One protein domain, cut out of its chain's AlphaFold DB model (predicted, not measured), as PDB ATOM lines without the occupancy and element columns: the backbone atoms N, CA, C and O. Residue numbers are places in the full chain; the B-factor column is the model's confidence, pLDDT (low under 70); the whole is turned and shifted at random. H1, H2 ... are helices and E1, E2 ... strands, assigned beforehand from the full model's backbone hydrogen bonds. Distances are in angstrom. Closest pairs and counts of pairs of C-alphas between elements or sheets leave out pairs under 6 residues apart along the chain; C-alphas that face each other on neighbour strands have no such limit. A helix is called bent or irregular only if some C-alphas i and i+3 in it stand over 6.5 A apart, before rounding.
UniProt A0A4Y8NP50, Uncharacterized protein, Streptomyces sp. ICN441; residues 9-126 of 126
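This is residues 9 to 126 of the 126 residues of an uncharacterized protein of Streptomyces sp. ICN441 (UniProt A0A4Y8NP50). A strongly twisted sheet of six strands makes a wall, and near its E1 edge a kinked helix, H1, begins and only grazes it while running away from it. Long loops, residues 12 to 42 and 93 to 106, make much of the rest. The printed part has 118 residues, with E1 E2 E3 E4 H1 E5 E6 along the chain and the mixed sheet in the order E1 E4 E2 E3 E6 E5. The class is mixed, helices and strands, with under half of the residues in named elements. The whole is compact, with a radius of gyration of the C-alphas of 14.9 A and spans of 41 by 31 by 23 A.

E1, residues 9 to 11, is an edge strand, antiparallel to E4, residues 71 to 74, with N 11 and O 71 2.8 A apart. E4 is parallel to E2, residues 43 to 48, with N 72 and O 43 2.8 A apart. E2 forms a hairpin with E3, residues 51 to 56, where N 44 and O 55 are 2.8 A apart. E3 is antiparallel to E6, residues 118 to 125, with N 121 and O 54 2.8 A apart. E6 forms a hairpin with the edge strand E5, residues 107 to 115, where N 110 and O 122 are 2.9 A apart. H1, residues 75 to 92, only grazes the sheet with its residues 75 to 80; the closest C-alphas of E1 and H1, those of Asp 9 and Gly 75, are 4.6 A apart. In H1, 6 of 14 O i to N i+4 pairs and 8 of 15 O i to N i+3 pairs are within hydrogen-bond range. E1 and E5 are apart.

E1 begins at C-alpha 9 (242.415, 286.453, 180.986). H1 is 24.9 A long and irregular, with C-alphas 87 and 90 8.2 A apart and a kink of 59 degrees near residue 86. E5 is 23.4 A long and E6 22.7 A, ending at C-alpha 125 (240.443, 265.551, 173.375).

The C-alphas farthest apart, those of Asn 27 and Asp 49, are 44.8 A apart. The printed part has no cut. The links E1 to E2, E3 to E4 and H1 to E5 are long. The mean pLDDT of the printed part is 82.7; residues 58 to 62, 69 and 114 to 118 are under 70.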
ATOM      1  N   ASP A   9     243.354 285.646 181.754       88.69
ATOM      2  CA  ASP A   9     242.415 286.453 180.986       88.69
ATOM      3  C   ASP A   9     240.981 286.044 181.337       88.69
ATOM      4  O   ASP A   9     240.696 284.888 181.674       88.69
ATOM      5  N   CYS A  10     240.095 287.029 181.240       87.19
ATOM      6  CA  CYS A  10     238.658 286.842 181.250       87.19
ATOM      7  C   CYS A  10     238.228 286.173 179.940       87.19
ATOM      8  O   CYS A  10     238.470 286.708 178.856       87.19
ATOM      9  N   ASP A  11     237.606 285.005 180.053       87.69
ATOM     10  CA  ASP A  11     237.046 284.259 178.934       87.69
ATOM     11  C   ASP A  11     235.533 284.065 179.102       87.69
ATOM     12  O   ASP A  11     235.002 283.995 180.221       87.69
ATOM     13  N   GLU A  12     234.839 283.986 177.969       83.88
ATOM     14  CA  GLU A  12     233.389 283.857 177.892       83.88
ATOM     15  C   GLU A  12     232.978 282.857 176.811       83.88
ATOM     16  O   GLU A  12     233.348 282.971 175.641       83.88
ATOM     17  N   PHE A  13     232.104 281.930 177.204       82.56
ATOM     18  CA  PHE A  13     231.320 281.134 176.276       82.56
ATOM     19  C   PHE A  13     229.829 281.270 176.613       82.56
ATOM     20  O   PHE A  13     229.437 281.051 177.759       82.56
ATOM     21  N   THR A  14     228.950 281.600 175.666       82.75
ATOM     22  CA  THR A  14     229.184 281.941 174.245       82.75
ATOM     23  C   THR A  14     230.019 283.214 174.052       82.75
ATOM     24  O   THR A  14     229.948 284.098 174.897       82.75
ATOM     25  N   PHE A  15     230.774 283.331 172.950       85.62
ATOM     26  CA  PHE A  15     231.694 284.459 172.721       85.62
ATOM     27  C   PHE A  15     231.012 285.827 172.913       85.62
ATOM     28  O   PHE A  15     229.941 286.055 172.343       85.62
ATOM     29  N   ASN A  16     231.666 286.746 173.636       81.69
ATOM     30  CA  ASN A  16     231.140 288.074 173.993       81.69
ATOM     31  C   ASN A  16     230.563 288.855 172.798       81.69
ATOM     32  O   ASN A  16     229.478 289.424 172.854       81.69
ATOM     33  N   ALA A  17     231.268 288.839 171.666       81.25
ATOM     34  CA  ALA A  17     230.845 289.519 170.443       81.25
ATOM     35  C   ALA A  17     229.869 288.667 169.607       81.25
ATOM     36  O   ALA A  17     230.096 288.445 168.419       81.25
ATOM     37  N   THR A  18     228.813 288.143 170.236       85.56
ATOM     38  CA  THR A  18     227.731 287.399 169.571       85.56
ATOM     39  C   THR A  18     226.389 287.748 170.194       85.56
ATOM     40  O   THR A  18     226.315 288.075 171.378       85.56
ATOM     41  N   ASN A  19     225.296 287.617 169.437       88.06
ATOM     42  CA  ASN A  19     223.963 287.875 169.993       88.06
ATOM     43  C   ASN A  19     223.584 286.882 171.106       88.06
ATOM     44  O   ASN A  19     222.708 287.177 171.909       88.06
ATOM     45  N   ASN A  20     224.232 285.719 171.176       86.94
ATOM     46  CA  ASN A  20     223.961 284.709 172.196       86.94
ATOM     47  C   ASN A  20     224.623 285.015 173.548       86.94
ATOM     48  O   ASN A  20     224.181 284.444 174.545       86.94
ATOM     49  N   SER A  21     225.632 285.897 173.583       88.19
ATOM     50  CA  SER A  21     226.348 286.265 174.810       88.19
ATOM     51  C   SER A  21     225.419 286.878 175.853       88.19
ATOM     52  O   SER A  21     224.518 287.660 175.535       88.19
ATOM     53  N   GLY A  22     225.690 286.562 177.122       88.50
ATOM     54  CA  GLY A  22     225.029 287.214 178.249       88.50
ATOM     55  C   GLY A  22     225.455 288.672 178.434       88.50
ATOM     56  O   GLY A  22     224.705 289.468 178.997       88.50
ATOM     57  N   GLY A  23     226.647 289.028 177.949       88.25
ATOM     58  CA  GLY A  23     227.174 290.389 177.941       88.25
ATOM     59  C   GLY A  23     226.593 291.270 176.831       88.25
ATOM     60  O   GLY A  23     226.686 292.494 176.930       88.25
ATOM     61  N   MET A  24     225.959 290.684 175.809       88.81
ATOM     62  CA  MET A  24     225.373 291.434 174.700       88.81
ATOM     63  C   MET A  24     224.045 292.097 175.117       88.81
ATOM     64  O   MET A  24     223.101 291.397 175.490       88.81
ATOM     65  N   PRO A  25     223.910 293.434 175.029       89.19
ATOM     66  CA  PRO A  25     222.679 294.119 175.413       89.19
ATOM     67  C   PRO A  25     221.508 293.809 174.466       89.19
ATOM     68  O   PRO A  25     221.680 293.613 173.261       89.19
ATOM     69  N   ALA A  26     220.283 293.845 175.011       90.56
ATOM     70  CA  ALA A  26     219.042 293.577 174.271       90.56
ATOM     71  C   ALA A  26     218.887 294.456 173.018       90.56
ATOM     72  O   ALA A  26     218.463 293.989 171.967       90.56
ATOM     73  N   ASN A  27     219.273 295.728 173.122       89.56
ATOM     74  CA  ASN A  27     219.462 296.630 171.992       89.56
ATOM     75  C   ASN A  27     220.980 296.764 171.786       89.56
ATOM     76  O   ASN A  27     221.640 297.235 172.716       89.56
ATOM     77  N   PRO A  28     221.564 296.330 170.652       85.38
ATOM     78  CA  PRO A  28     220.954 296.173 169.323       85.38
ATOM     79  C   PRO A  28     220.441 294.770 168.937       85.38
ATOM     80  O   PRO A  28     220.029 294.574 167.792       85.38
ATOM     81  N   GLY A  29     220.439 293.783 169.835       87.06
ATOM     82  CA  GLY A  29     219.820 292.488 169.515       87.06
ATOM     83  C   GLY A  29     220.314 291.274 170.290       87.06
ATOM     84  O   GLY A  29     220.180 290.168 169.769       87.06
ATOM     85  N   GLY A  30     220.892 291.457 171.481       89.75
ATOM     86  CA  GLY A  30     221.267 290.350 172.355       89.75
ATOM     87  C   GLY A  30     220.061 289.482 172.719       89.75
ATOM     88  O   GLY A  30     218.987 289.990 173.044       89.75
ATOM     89  N   LEU A  31     220.247 288.169 172.651       90.06
ATOM     90  CA  LEU A  31     219.218 287.157 172.883       90.06
ATOM     91  C   LEU A  31     219.145 286.737 174.356       90.06
ATOM     92  O   LEU A  31     218.077 286.338 174.809       90.06
ATOM     93  N   ASN A  32     220.252 286.848 175.102       88.12
ATOM     94  CA  ASN A  32     220.354 286.374 176.489       88.12
ATOM     95  C   ASN A  32     220.924 287.415 177.479       88.12
ATOM     96  O   ASN A  32     221.719 287.035 178.338       88.12
ATOM     97  N   PRO A  33     220.568 288.713 177.401       90.25
ATOM     98  CA  PRO A  33     221.204 289.746 178.217       90.25
ATOM     99  C   PRO A  33     221.034 289.469 179.714       90.25
ATOM    100  O   PRO A  33     219.917 289.263 180.198       90.25
ATOM    101  N   VAL A  34     222.131 289.526 180.471       88.38
ATOM    102  CA  VAL A  34     222.099 289.438 181.937       88.38
ATOM    103  C   VAL A  34     222.485 290.765 182.581       88.38
ATOM    104  O   VAL A  34     223.229 291.565 182.024       88.38
ATOM    105  N   SER A  35     221.983 291.013 183.791       85.12
ATOM    106  CA  SER A  35     222.255 292.256 184.528       85.12
ATOM    107  C   SER A  35     223.595 292.254 185.272       85.12
ATOM    108  O   SER A  35     224.046 293.303 185.724       85.12
ATOM    109  N   SER A  36     224.203 291.082 185.479       82.94
ATOM    110  CA  SER A  36     225.458 290.930 186.224       82.94
ATOM    111  C   SER A  36     226.151 289.603 185.915       82.94
ATOM    112  O   SER A  36     225.497 288.586 185.687       82.94
ATOM    113  N   GLY A  37     227.481 289.571 186.051       76.38
ATOM    114  CA  GLY A  37     228.265 288.343 185.842       76.38
ATOM    115  C   GLY A  37     228.077 287.258 186.885       76.38
ATOM    116  O   GLY A  37     228.505 286.132 186.663       76.38
ATOM    117  N   SER A  38     227.363 287.543 187.973       77.69
ATOM    118  CA  SER A  38     226.876 286.506 188.885       77.69
ATOM    119  C   SER A  38     225.796 285.613 188.262       77.69
ATOM    120  O   SER A  38     225.455 284.590 188.845       77.69
ATOM    121  N   LYS A  39     225.233 285.995 187.108       80.81
ATOM    122  CA  LYS A  39     224.292 285.173 186.337       80.81
ATOM    123  C   LYS A  39     224.989 284.215 185.371       80.81
ATOM    124  O   LYS A  39     224.335 283.316 184.858       80.81
ATOM    125  N   CYS A  40     226.289 284.394 185.140       79.75
ATOM    126  CA  CYS A  40     227.079 283.530 184.273       79.75
ATOM    127  C   CYS A  40     227.853 282.498 185.096       79.75
ATOM    128  O   CYS A  40     228.208 282.739 186.254       79.75
ATOM    129  N   ILE A  41     228.123 281.340 184.487       79.31
ATOM    130  CA  ILE A  41     228.995 280.328 185.087       79.31
ATOM    131  C   ILE A  41     230.370 280.957 185.324       79.31
ATOM    132  O   ILE A  41     230.959 281.550 184.422       79.31
ATOM    133  N   GLN A  42     230.879 280.813 186.545       80.81
ATOM    134  CA  GLN A  42     232.222 281.254 186.902       80.81
ATOM    135  C   GLN A  42     233.117 280.026 186.994       80.81
ATOM    136  O   GLN A  42     232.874 279.139 187.817       80.81
ATOM    137  N   SER A  43     234.138 279.958 186.143       83.38
ATOM    138  CA  SER A  43     235.036 278.807 186.091       83.38
ATOM    139  C   SER A  43     236.512 279.178 186.013       83.38
ATOM    140  O   SER A  43     236.862 280.237 185.527       83.38
ATOM    141  N   TYR A  44     237.418 278.328 186.478       86.19
ATOM    142  CA  TYR A  44     238.843 278.524 186.240       86.19
ATOM    143  C   TYR A  44     239.489 277.265 185.684       86.19
ATOM    144  O   TYR A  44     239.214 276.149 186.137       86.19
ATOM    145  N   ALA A  45     240.353 277.458 184.688       87.69
ATOM    146  CA  ALA A  45     241.107 276.386 184.065       87.69
ATOM    147  C   ALA A  45     242.459 276.207 184.763       87.69
ATOM    148  O   ALA A  45     243.257 277.137 184.909       87.69
ATOM    149  N   THR A  46     242.749 274.974 185.162       86.12
ATOM    150  CA  THR A  46     244.047 274.582 185.721       86.12
ATOM    151  C   THR A  46     244.628 273.419 184.957       86.12
ATOM    152  O   THR A  46     243.905 272.559 184.466       86.12
ATOM    153  N   LYS A  47     245.955 273.375 184.878       85.88
ATOM    154  CA  LYS A  47     246.678 272.230 184.336       85.88
ATOM    155  C   LYS A  47     247.226 271.410 185.498       85.88
ATOM    156  O   LYS A  47     247.831 271.983 186.401       85.88
ATOM    157  N   GLY A  48     247.006 270.101 185.476       83.00
ATOM    158  CA  GLY A  48     247.474 269.166 186.500       83.00
ATOM    159  C   GLY A  48     247.449 267.737 185.968       83.00
ATOM    160  O   GLY A  48     246.547 267.389 185.206       83.00
ATOM    161  N   ASP A  49     248.456 266.934 186.315       84.62
ATOM    162  CA  ASP A  49     248.599 265.537 185.862       84.62
ATOM    163  C   ASP A  49     248.562 265.381 184.332       84.62
ATOM    164  O   ASP A  49     247.987 264.444 183.782       84.62
ATOM    165  N   GLY A  50     249.117 266.367 183.620       84.06
ATOM    166  CA  GLY A  50     249.106 266.418 182.155       84.06
ATOM    167  C   GLY A  50     247.748 266.752 181.523       84.06
ATOM    168  O   GLY A  50     247.677 266.878 180.305       84.06
ATOM    169  N   LYS A  51     246.689 266.954 182.316       85.19
ATOM    170  CA  LYS A  51     245.325 267.237 181.843       85.19
ATOM    171  C   LYS A  51     244.889 268.663 182.172       85.19
ATOM    172  O   LYS A  51     245.462 269.324 183.044       85.19
ATOM    173  N   ILE A  52     243.861 269.133 181.468       87.69
ATOM    174  CA  ILE A  52     243.171 270.384 181.793       87.69
ATOM    175  C   ILE A  52     241.983 270.062 182.692       87.69
ATOM    176  O   ILE A  52     241.189 269.170 182.402       87.69
ATOM    177  N   HIS A  53     241.869 270.805 183.784       87.62
ATOM    178  CA  HIS A  53     240.767 270.726 184.727       87.62
ATOM    179  C   HIS A  53     240.018 272.050 184.738       87.62
ATOM    180  O   HIS A  53     240.618 273.087 185.032       87.62
ATOM    181  N   LEU A  54     238.718 272.001 184.465       87.06
ATOM    182  CA  LEU A  54     237.812 273.135 184.601       87.06
ATOM    183  C   LEU A  54     237.061 273.014 185.929       87.06
ATOM    184  O   LEU A  54     236.554 271.942 186.272       87.06
ATOM    185  N   ARG A  55     237.049 274.086 186.716       84.50
ATOM    186  CA  ARG A  55     236.521 274.094 188.087       84.50
ATOM    187  C   ARG A  55     235.647 275.321 188.308       84.50
ATOM    188  O   ARG A  55     235.935 276.351 187.716       84.50
ATOM    189  N   ASN A  56     234.659 275.252 189.200       81.62
ATOM    190  CA  ASN A  56     233.985 276.449 189.725       81.62
ATOM    191  C   ASN A  56     235.004 277.443 190.318       81.62
ATOM    192  O   ASN A  56     235.933 277.032 191.013       81.62
ATOM    193  N   LEU A  57     234.802 278.741 190.085       72.50
ATOM    194  CA  LEU A  57     235.597 279.817 190.681       72.50
ATOM    195  C   LEU A  57     235.170 280.180 192.115       72.50
ATOM    196  O   LEU A  57     234.062 280.685 192.295       72.50
ATOM    197  N   PRO A  58     236.072 280.113 193.117       62.41
ATOM    198  CA  PRO A  58     235.771 280.516 194.495       62.41
ATOM    199  C   PRO A  58     235.801 282.047 194.709       62.41
ATOM    200  O   PRO A  58     236.263 282.522 195.742       62.41
ATOM    201  N   GLY A  59     235.391 282.850 193.718       60.94
ATOM    202  CA  GLY A  59     235.322 284.322 193.788       60.94
ATOM    203  C   GLY A  59     236.662 285.079 193.872       60.94
ATOM    204  O   GLY A  59     236.695 286.287 193.658       60.94
ATOM    205  N   ALA A  60     237.781 284.399 194.139       59.72
ATOM    206  CA  ALA A  60     239.083 285.039 194.360       59.72
ATOM    207  C   ALA A  60     239.802 285.507 193.078       59.72
ATOM    208  O   ALA A  60     240.605 286.433 193.138       59.72
ATOM    209  N   LEU A  61     239.537 284.893 191.916       62.78
ATOM    210  CA  LEU A  61     240.201 285.264 190.650       62.78
ATOM    211  C   LEU A  61     239.386 286.266 189.811       62.78
ATOM    212  O   LEU A  61     239.801 286.620 188.713       62.78
ATOM    213  N   THR A  62     238.223 286.717 190.287       61.56
ATOM    214  CA  THR A  62     237.266 287.498 189.489       61.56
ATOM    215  C   THR A  62     237.262 288.979 189.863       61.56
ATOM    216  O   THR A  62     236.257 289.496 190.345       61.56
ATOM    217  N   THR A  63     238.364 289.691 189.618       74.44
ATOM    218  CA  THR A  63     238.378 291.173 189.629       74.44
ATOM    219  C   THR A  63     237.861 291.782 188.316       74.44
ATOM    220  O   THR A  63     237.733 293.000 188.197       74.44
ATOM    221  N   PHE A  64     237.534 290.926 187.345       75.94
ATOM    222  CA  PHE A  64     236.945 291.249 186.047       75.94
ATOM    223  C   PHE A  64     235.633 292.043 186.180       75.94
ATOM    224  O   PHE A  64     234.803 291.777 187.063       75.94
ATOM    225  N   LYS A  65     235.445 293.032 185.300       79.50
ATOM    226  CA  LYS A  65     234.296 293.962 185.298       79.50
ATOM    227  C   LYS A  65     233.217 293.569 184.286       79.50
ATOM    228  O   LYS A  65     232.152 294.175 184.262       79.50
ATOM    229  N   GLU A  66     233.491 292.557 183.480       79.25
ATOM    230  CA  GLU A  66     232.648 292.048 182.417       79.25
ATOM    231  C   GLU A  66     231.330 291.483 182.973       79.25
ATOM    232  O   GLU A  66     231.259 290.914 184.077       79.25
ATOM    233  N   VAL A  67     230.261 291.689 182.198       79.50
ATOM    234  CA  VAL A  67     228.892 291.281 182.539       79.50
ATOM    235  C   VAL A  67     228.701 289.785 182.352       79.50
ATOM    236  O   VAL A  67     228.008 289.171 183.144       79.50
ATOM    237  N   CYS A  68     229.326 289.182 181.354       73.69
ATOM    238  CA  CYS A  68     229.397 287.741 181.188       73.69
ATOM    239  C   CYS A  68     230.787 287.467 180.615       73.69
ATOM    240  O   CYS A  68     231.252 288.222 179.775       73.69
ATOM    241  N   GLY A  69     231.527 286.541 181.217       64.88
ATOM    242  CA  GLY A  69     232.991 286.538 181.145       64.88
ATOM    243  C   GLY A  69     233.563 286.449 182.548       64.88
ATOM    244  O   GLY A  69     234.095 287.397 183.113       64.88
ATOM    245  N   ARG A  70     233.319 285.327 183.213       72.94
ATOM    246  CA  ARG A  70     233.936 285.052 184.515       72.94
ATOM    247  C   ARG A  70     234.608 283.700 184.497       72.94
ATOM    248  O   ARG A  70     234.742 283.089 185.546       72.94
ATOM    249  N   SER A  71     235.034 283.246 183.320       82.62
ATOM    250  CA  SER A  71     235.983 282.153 183.231       82.62
ATOM    251  C   SER A  71     237.399 282.721 183.275       82.62
ATOM    252  O   SER A  71     237.713 283.658 182.552       82.62
ATOM    253  N   ALA A  72     238.247 282.191 184.149       87.62
ATOM    254  CA  ALA A  72     239.655 282.546 184.233       87.62
ATOM    255  C   ALA A  72     240.484 281.446 183.566       87.62
ATOM    256  O   ALA A  72     240.571 280.321 184.072       87.62
ATOM    257  N   ILE A  73     241.108 281.771 182.437       88.69
ATOM    258  CA  ILE A  73     241.982 280.849 181.701       88.69
ATOM    259  C   ILE A  73     243.351 281.486 181.455       88.69
ATOM    260  O   ILE A  73     243.547 282.676 181.690       88.69
ATOM    261  N   SER A  74     244.319 280.692 180.995       90.69
ATOM    262  CA  SER A  74     245.623 281.210 180.562       90.69
ATOM    263  C   SER A  74     245.445 282.287 179.492       90.69
ATOM    264  O   SER A  74     244.832 282.018 178.457       90.69
ATOM    265  N   GLY A  75     246.033 283.467 179.689       91.00
ATOM    266  CA  GLY A  75     245.961 284.540 178.703       91.00
ATOM    267  C   GLY A  75     246.622 284.167 177.378       91.00
ATOM    268  O   GLY A  75     246.138 284.535 176.308       91.00
ATOM    269  N   SER A  76     247.682 283.353 177.418       91.25
ATOM    270  CA  SER A  76     248.269 282.798 176.190       91.25
ATOM    271  C   SER A  76     247.282 281.931 175.391       91.25
ATOM    272  O   SER A  76     247.242 282.026 174.166       91.25
ATOM    273  N   GLN A  77     246.458 281.122 176.069       89.75
ATOM    274  CA  GLN A  77     245.456 280.273 175.418       89.75
ATOM    275  C   GLN A  77     244.277 281.097 174.913       89.75
ATOM    276  O   GLN A  77     243.864 280.891 173.776       89.75
ATOM    277  N   ASN A  78     243.789 282.044 175.721       89.56
ATOM    278  CA  ASN A  78     242.660 282.900 175.365       89.56
ATOM    279  C   ASN A  78     242.948 283.730 174.109       89.56
ATOM    280  O   ASN A  78     242.203 283.721 173.135       89.56
ATOM    281  N   ARG A  79     244.090 284.423 174.085       89.50
ATOM    282  CA  ARG A  79     244.465 285.239 172.922       89.50
ATOM    283  C   ARG A  79     244.790 284.383 171.702       89.50
ATOM    284  O   ARG A  79     244.472 284.773 170.583       89.50
ATOM    285  N   GLY A  80     245.404 283.216 171.915       89.62
ATOM    286  CA  GLY A  80     245.713 282.271 170.846       89.62
ATOM    287  C   GLY A  80     244.460 281.720 170.163       89.62
ATOM    288  O   GLY A  80     244.390 281.732 168.936       89.62
ATOM    289  N   SER A  81     243.456 281.289 170.934       86.38
ATOM    290  CA  SER A  81     242.196 280.764 170.386       86.38
ATOM    291  C   SER A  81     241.417 281.829 169.614       86.38
ATOM    292  O   SER A  81     240.836 281.538 168.568       86.38
ATOM    293  N   MET A  82     241.461 283.081 170.077       88.06
ATOM    294  CA  MET A  82     240.731 284.188 169.462       88.06
ATOM    295  C   MET A  82     241.417 284.790 168.228       88.06
ATOM    296  O   MET A  82     240.808 285.610 167.544       88.06
ATOM    297  N   GLY A  83     242.633 284.364 167.866       88.38
ATOM    298  CA  GLY A  83     243.326 284.876 166.675       88.38
ATOM    299  C   GLY A  83     242.531 284.685 165.374       88.38
ATOM    300  O   GLY A  83     242.512 285.564 164.512       88.38
ATOM    301  N   ALA A  84     241.800 283.572 165.252       85.38
ATOM    302  CA  ALA A  84     240.922 283.306 164.109       85.38
ATOM    303  C   ALA A  84     239.633 284.149 164.123       85.38
ATOM    304  O   ALA A  84     239.022 284.371 163.075       85.38
ATOM    305  N   PHE A  85     239.226 284.641 165.296       84.25
ATOM    306  CA  PHE A  85     237.992 285.399 165.481       84.25
ATOM    307  C   PHE A  85     238.012 286.687 164.649       84.25
ATOM    308  O   PHE A  85     237.131 286.904 163.816       84.25
ATOM    309  N   SER A  86     239.083 287.477 164.775       80.12
ATOM    310  CA  SER A  86     239.310 288.683 163.963       80.12
ATOM    311  C   SER A  86     239.689 288.389 162.509       80.12
ATOM    312  O   SER A  86     239.549 289.261 161.658       80.12
ATOM    313  N   ALA A  87     240.146 287.171 162.202       86.31
ATOM    314  CA  ALA A  87     240.527 286.757 160.850       86.31
ATOM    315  C   ALA A  87     239.331 286.349 159.964       86.31
ATOM    316  O   ALA A  87     239.521 285.885 158.842       86.31
ATOM    317  N   GLY A  88     238.098 286.518 160.452       85.44
ATOM    318  CA  GLY A  88     236.876 286.313 159.672       85.44
ATOM    319  C   GLY A  88     235.974 285.190 160.172       85.44
ATOM    320  O   GLY A  88     234.884 285.037 159.627       85.44
ATOM    321  N   PHE A  89     236.352 284.444 161.220       87.00
ATOM    322  CA  PHE A  89     235.501 283.392 161.795       87.00
ATOM    323  C   PHE A  89     234.102 283.911 162.163       87.00
ATOM    324  O   PHE A  89     233.112 283.273 161.822       87.00
ATOM    325  N   VAL A  90     234.001 285.103 162.763       86.19
ATOM    326  CA  VAL A  90     232.711 285.723 163.133       86.19
ATOM    327  C   VAL A  90     231.779 285.886 161.937       86.19
ATOM    328  O   VAL A  90     230.593 285.576 162.030       86.19
ATOM    329  N   ASN A  91     232.329 286.352 160.815       86.81
ATOM    330  CA  ASN A  91     231.571 286.613 159.596       86.81
ATOM    331  C   ASN A  91     231.232 285.304 158.878       86.81
ATOM    332  O   ASN A  91     230.087 285.086 158.492       86.81
ATOM    333  N   ASN A  92     232.213 284.408 158.748       87.56
ATOM    334  CA  ASN A  92     232.052 283.128 158.057       87.56
ATOM    335  C   ASN A  92     231.035 282.227 158.765       87.56
ATOM    336  O   ASN A  92     230.237 281.564 158.107       87.56
ATOM    337  N   MET A  93     231.034 282.250 160.101       85.25
ATOM    338  CA  MET A  93     230.087 281.503 160.928       85.25
ATOM    339  C   MET A  93     228.803 282.283 161.229       85.25
ATOM    340  O   MET A  93     227.932 281.756 161.916       85.25
ATOM    341  N   ARG A  94     228.666 283.517 160.717       86.75
ATOM    342  CA  ARG A  94     227.461 284.353 160.849       86.75
ATOM    343  C   ARG A  94     226.990 284.527 162.296       86.75
ATOM    344  O   ARG A  94     225.793 284.556 162.577       86.75
ATOM    345  N   LEU A  95     227.929 284.674 163.234       83.75
ATOM    346  CA  LEU A  95     227.611 284.697 164.671       83.75
ATOM    347  C   LEU A  95     226.776 285.921 165.101       83.75
ATOM    348  O   LEU A  95     226.215 285.943 166.197       83.75
ATOM    349  N   MET A  96     226.677 286.935 164.235       84.44
ATOM    350  CA  MET A  96     225.869 288.142 164.440       84.44
ATOM    351  C   MET A  96     224.512 288.106 163.719       84.44
ATOM    352  O   MET A  96     223.689 288.995 163.943       84.44
ATOM    353  N   ASP A  97     224.213 287.064 162.937       84.44
ATOM    354  CA  ASP A  97     223.000 286.985 162.103       84.44
ATOM    355  C   ASP A  97     221.786 286.416 162.864       84.44
ATOM    356  O   ASP A  97     220.791 286.016 162.261       84.44
ATOM    357  N   LYS A  98     221.857 286.365 164.204       77.50
ATOM    358  CA  LYS A  98     220.806 285.858 165.120       77.50
ATOM    359  C   LYS A  98     220.414 284.387 164.900       77.50
ATOM    360  O   LYS A  98     219.491 283.901 165.550       77.50
ATOM    361  N   GLY A  99     221.107 283.678 164.011       79.88
ATOM    362  CA  GLY A  99     220.953 282.244 163.812       79.88
ATOM    363  C   GLY A  99     221.548 281.445 164.969       79.88
ATOM    364  O   GLY A  99     222.506 281.871 165.612       79.88
ATOM    365  N   ALA A 100     220.987 280.263 165.221       80.62
ATOM    366  CA  ALA A 100     221.624 279.293 166.100       80.62
ATOM    367  C   ALA A 100     222.916 278.772 165.452       80.62
ATOM    368  O   ALA A 100     222.958 278.526 164.247       80.62
ATOM    369  N   TYR A 101     223.943 278.566 166.268       82.19
ATOM    370  CA  TYR A 101     225.181 277.906 165.874       82.19
ATOM    371  C   TYR A 101     225.528 276.828 166.898       82.19
ATOM    372  O   TYR A 101     225.119 276.899 168.058       82.19
ATOM    373  N   TRP A 102     226.301 275.838 166.468       83.25
ATOM    374  CA  TRP A 102     226.928 274.861 167.349       83.25
ATOM    375  C   TRP A 102     228.446 275.005 167.253       83.25
ATOM    376  O   TRP A 102     228.984 275.349 166.200       83.25
ATOM    377  N   LEU A 103     229.136 274.768 168.367       82.62
ATOM    378  CA  LEU A 103     230.591 274.715 168.414       82.62
ATOM    379  C   LEU A 103     231.001 273.302 168.813       82.62
ATOM    380  O   LEU A 103     230.829 272.911 169.965       82.62
ATOM    381  N   GLU A 104     231.588 272.573 167.870       86.56
ATOM    382  CA  GLU A 104     232.243 271.304 168.165       86.56
ATOM    383  C   GLU A 104     233.694 271.570 168.544       86.56
ATOM    384  O   GLU A 104     234.528 271.914 167.708       86.56
ATOM    385  N   THR A 105     233.993 271.435 169.832       84.00
ATOM    386  CA  THR A 105     235.351 271.631 170.357       84.00
ATOM    387  C   THR A 105     236.212 270.381 170.225       84.00
ATOM    388  O   THR A 105     237.423 270.460 170.418       84.00
ATOM    389  N   ASN A 106     235.594 269.232 169.920       88.25
ATOM    390  CA  ASN A 106     236.208 267.909 169.998       88.25
ATOM    391  C   ASN A 106     236.859 267.643 171.375       88.25
ATOM    392  O   ASN A 106     237.917 267.021 171.491       88.25
ATOM    393  N   ILE A 107     236.249 268.194 172.430       87.69
ATOM    394  CA  ILE A 107     236.669 268.039 173.821       87.69
ATOM    395  C   ILE A 107     235.493 267.482 174.616       87.69
ATOM    396  O   ILE A 107     234.395 268.037 174.603       87.69
ATOM    397  N   THR A 108     235.749 266.433 175.390       90.06
ATOM    398  CA  THR A 108     234.814 265.911 176.390       90.06
ATOM    399  C   THR A 108     235.281 266.246 177.798       90.06
ATOM    400  O   THR A 108     236.477 266.258 178.096       90.06
ATOM    401  N   GLY A 109     234.328 266.531 178.684       88.62
ATOM    402  CA  GLY A 109     234.582 266.751 180.103       88.62
ATOM    403  C   GLY A 109     234.060 265.583 180.931       88.62
ATOM    404  O   GLY A 109     232.855 265.350 180.967       88.62
ATOM    405  N   ASN A 110     234.942 264.879 181.642       90.81
ATOM    406  CA  ASN A 110     234.513 263.983 182.714       90.81
ATOM    407  C   ASN A 110     234.277 264.821 183.978       90.81
ATOM    408  O   ASN A 110     235.230 265.188 184.673       90.81
ATOM    409  N   CYS A 111     233.017 265.192 184.206       87.44
ATOM    410  CA  CYS A 111     232.607 266.111 185.258       87.44
ATOM    411  C   CYS A 111     232.054 265.376 186.479       87.44
ATOM    412  O   CYS A 111     231.150 264.552 186.373       87.44
ATOM    413  N   THR A 112     232.548 265.741 187.657       84.81
ATOM    414  CA  THR A 112     232.005 265.310 188.948       84.81
ATOM    415  C   THR A 112     231.529 266.530 189.730       84.81
ATOM    416  O   THR A 112     232.218 267.553 189.801       84.81
ATOM    417  N   SER A 113     230.334 266.444 190.313       73.62
ATOM    418  CA  SER A 113     229.850 267.426 191.282       73.62
ATOM    419  C   SER A 113     230.436 267.086 192.650       73.62
ATOM    420  O   SER A 113     230.065 266.071 193.237       73.62
ATOM    421  N   ALA A 114     231.349 267.907 193.169       60.47
ATOM    422  CA  ALA A 114     231.816 267.757 194.546       60.47
ATOM    423  C   ALA A 114     230.767 268.283 195.552       60.47
ATOM    424  O   ALA A 114     230.660 267.735 196.644       60.47
ATOM    425  N   ASN A 115     229.985 269.309 195.172       61.25
ATOM    426  CA  ASN A 115     228.744 269.806 195.801       61.25
ATOM    427  C   ASN A 115     228.029 270.808 194.848       61.25
ATOM    428  O   ASN A 115     228.489 270.981 193.715       61.25
ATOM    429  N   SER A 116     226.926 271.449 195.280       56.22
ATOM    430  CA  SER A 116     226.116 272.410 194.488       56.22
ATOM    431  C   SER A 116     226.928 273.526 193.829       56.22
ATOM    432  O   SER A 116     226.548 274.017 192.770       56.22
ATOM    433  N   ASP A 117     228.072 273.869 194.423       54.34
ATOM    434  CA  ASP A 117     228.898 275.013 194.051       54.34
ATOM    435  C   ASP A 117     230.331 274.608 193.682       54.34
ATOM    436  O   ASP A 117     231.203 275.456 193.570       54.34
ATOM    437  N   ALA A 118     230.625 273.322 193.481       64.06
ATOM    438  CA  ALA A 118     231.970 272.877 193.126       64.06
ATOM    439  C   ALA A 118     231.921 271.711 192.142       64.06
ATOM    440  O   ALA A 118     232.110 270.549 192.499       64.06
ATOM    441  N   TRP A 119     231.696 272.017 190.869       75.44
ATOM    442  CA  TRP A 119     231.914 271.057 189.796       75.44
ATOM    443  C   TRP A 119     233.398 271.025 189.402       75.44
ATOM    444  O   TRP A 119     234.107 272.037 189.455       75.44
ATOM    445  N   ARG A 120     233.878 269.831 189.046       84.50
ATOM    446  CA  ARG A 120     235.242 269.568 188.577       84.50
ATOM    447  C   ARG A 120     235.168 268.717 187.325       84.50
ATOM    448  O   ARG A 120     234.687 267.591 187.390       84.50
ATOM    449  N   CYS A 121     235.667 269.244 186.219       87.88
ATOM    450  CA  CYS A 121     235.699 268.550 184.941       87.88
ATOM    451  C   CYS A 121     237.140 268.305 184.518       87.88
ATOM    452  O   CYS A 121     237.925 269.248 184.446       87.88
ATOM    453  N   THR A 122     237.477 267.060 184.200       91.19
ATOM    454  CA  THR A 122     238.728 266.733 183.514       91.19
ATOM    455  C   THR A 122     238.470 266.687 182.013       91.19
ATOM    456  O   THR A 122     237.677 265.870 181.545       91.19
ATOM    457  N   MET A 123     239.137 267.566 181.272       90.50
ATOM    458  CA  MET A 123     238.943 267.753 179.835       90.50
ATOM    459  C   MET A 123     239.860 266.816 179.044       90.50
ATOM    460  O   MET A 123     241.057 266.733 179.334       90.50
ATOM    461  N   THR A 124     239.309 266.134 178.040       91.12
ATOM    462  CA  THR A 124     240.029 265.197 177.163       91.12
ATOM    463  C   THR A 124     239.665 265.473 175.707       91.12
ATOM    464  O   THR A 124     238.492 265.665 175.400       91.12
ATOM    465  N   LEU A 125     240.665 265.504 174.823       87.56
ATOM    466  CA  LEU A 125     240.443 265.551 173.375       87.56
ATOM    467  C   LEU A 125     239.868 264.212 172.910       87.56
ATOM    468  O   LEU A 125     240.360 263.167 173.344       87.56
ATOM    469  N   THR A 126     238.845 264.257 172.065       75.56
ATOM    470  CA  THR A 126     238.228 263.066 171.465       75.56
ATOM    471  C   THR A 126     238.685 262.796 170.046       75.56
ATOM    472  O   THR A 126     239.242 263.714 169.404       75.56
TER     473      THR A 126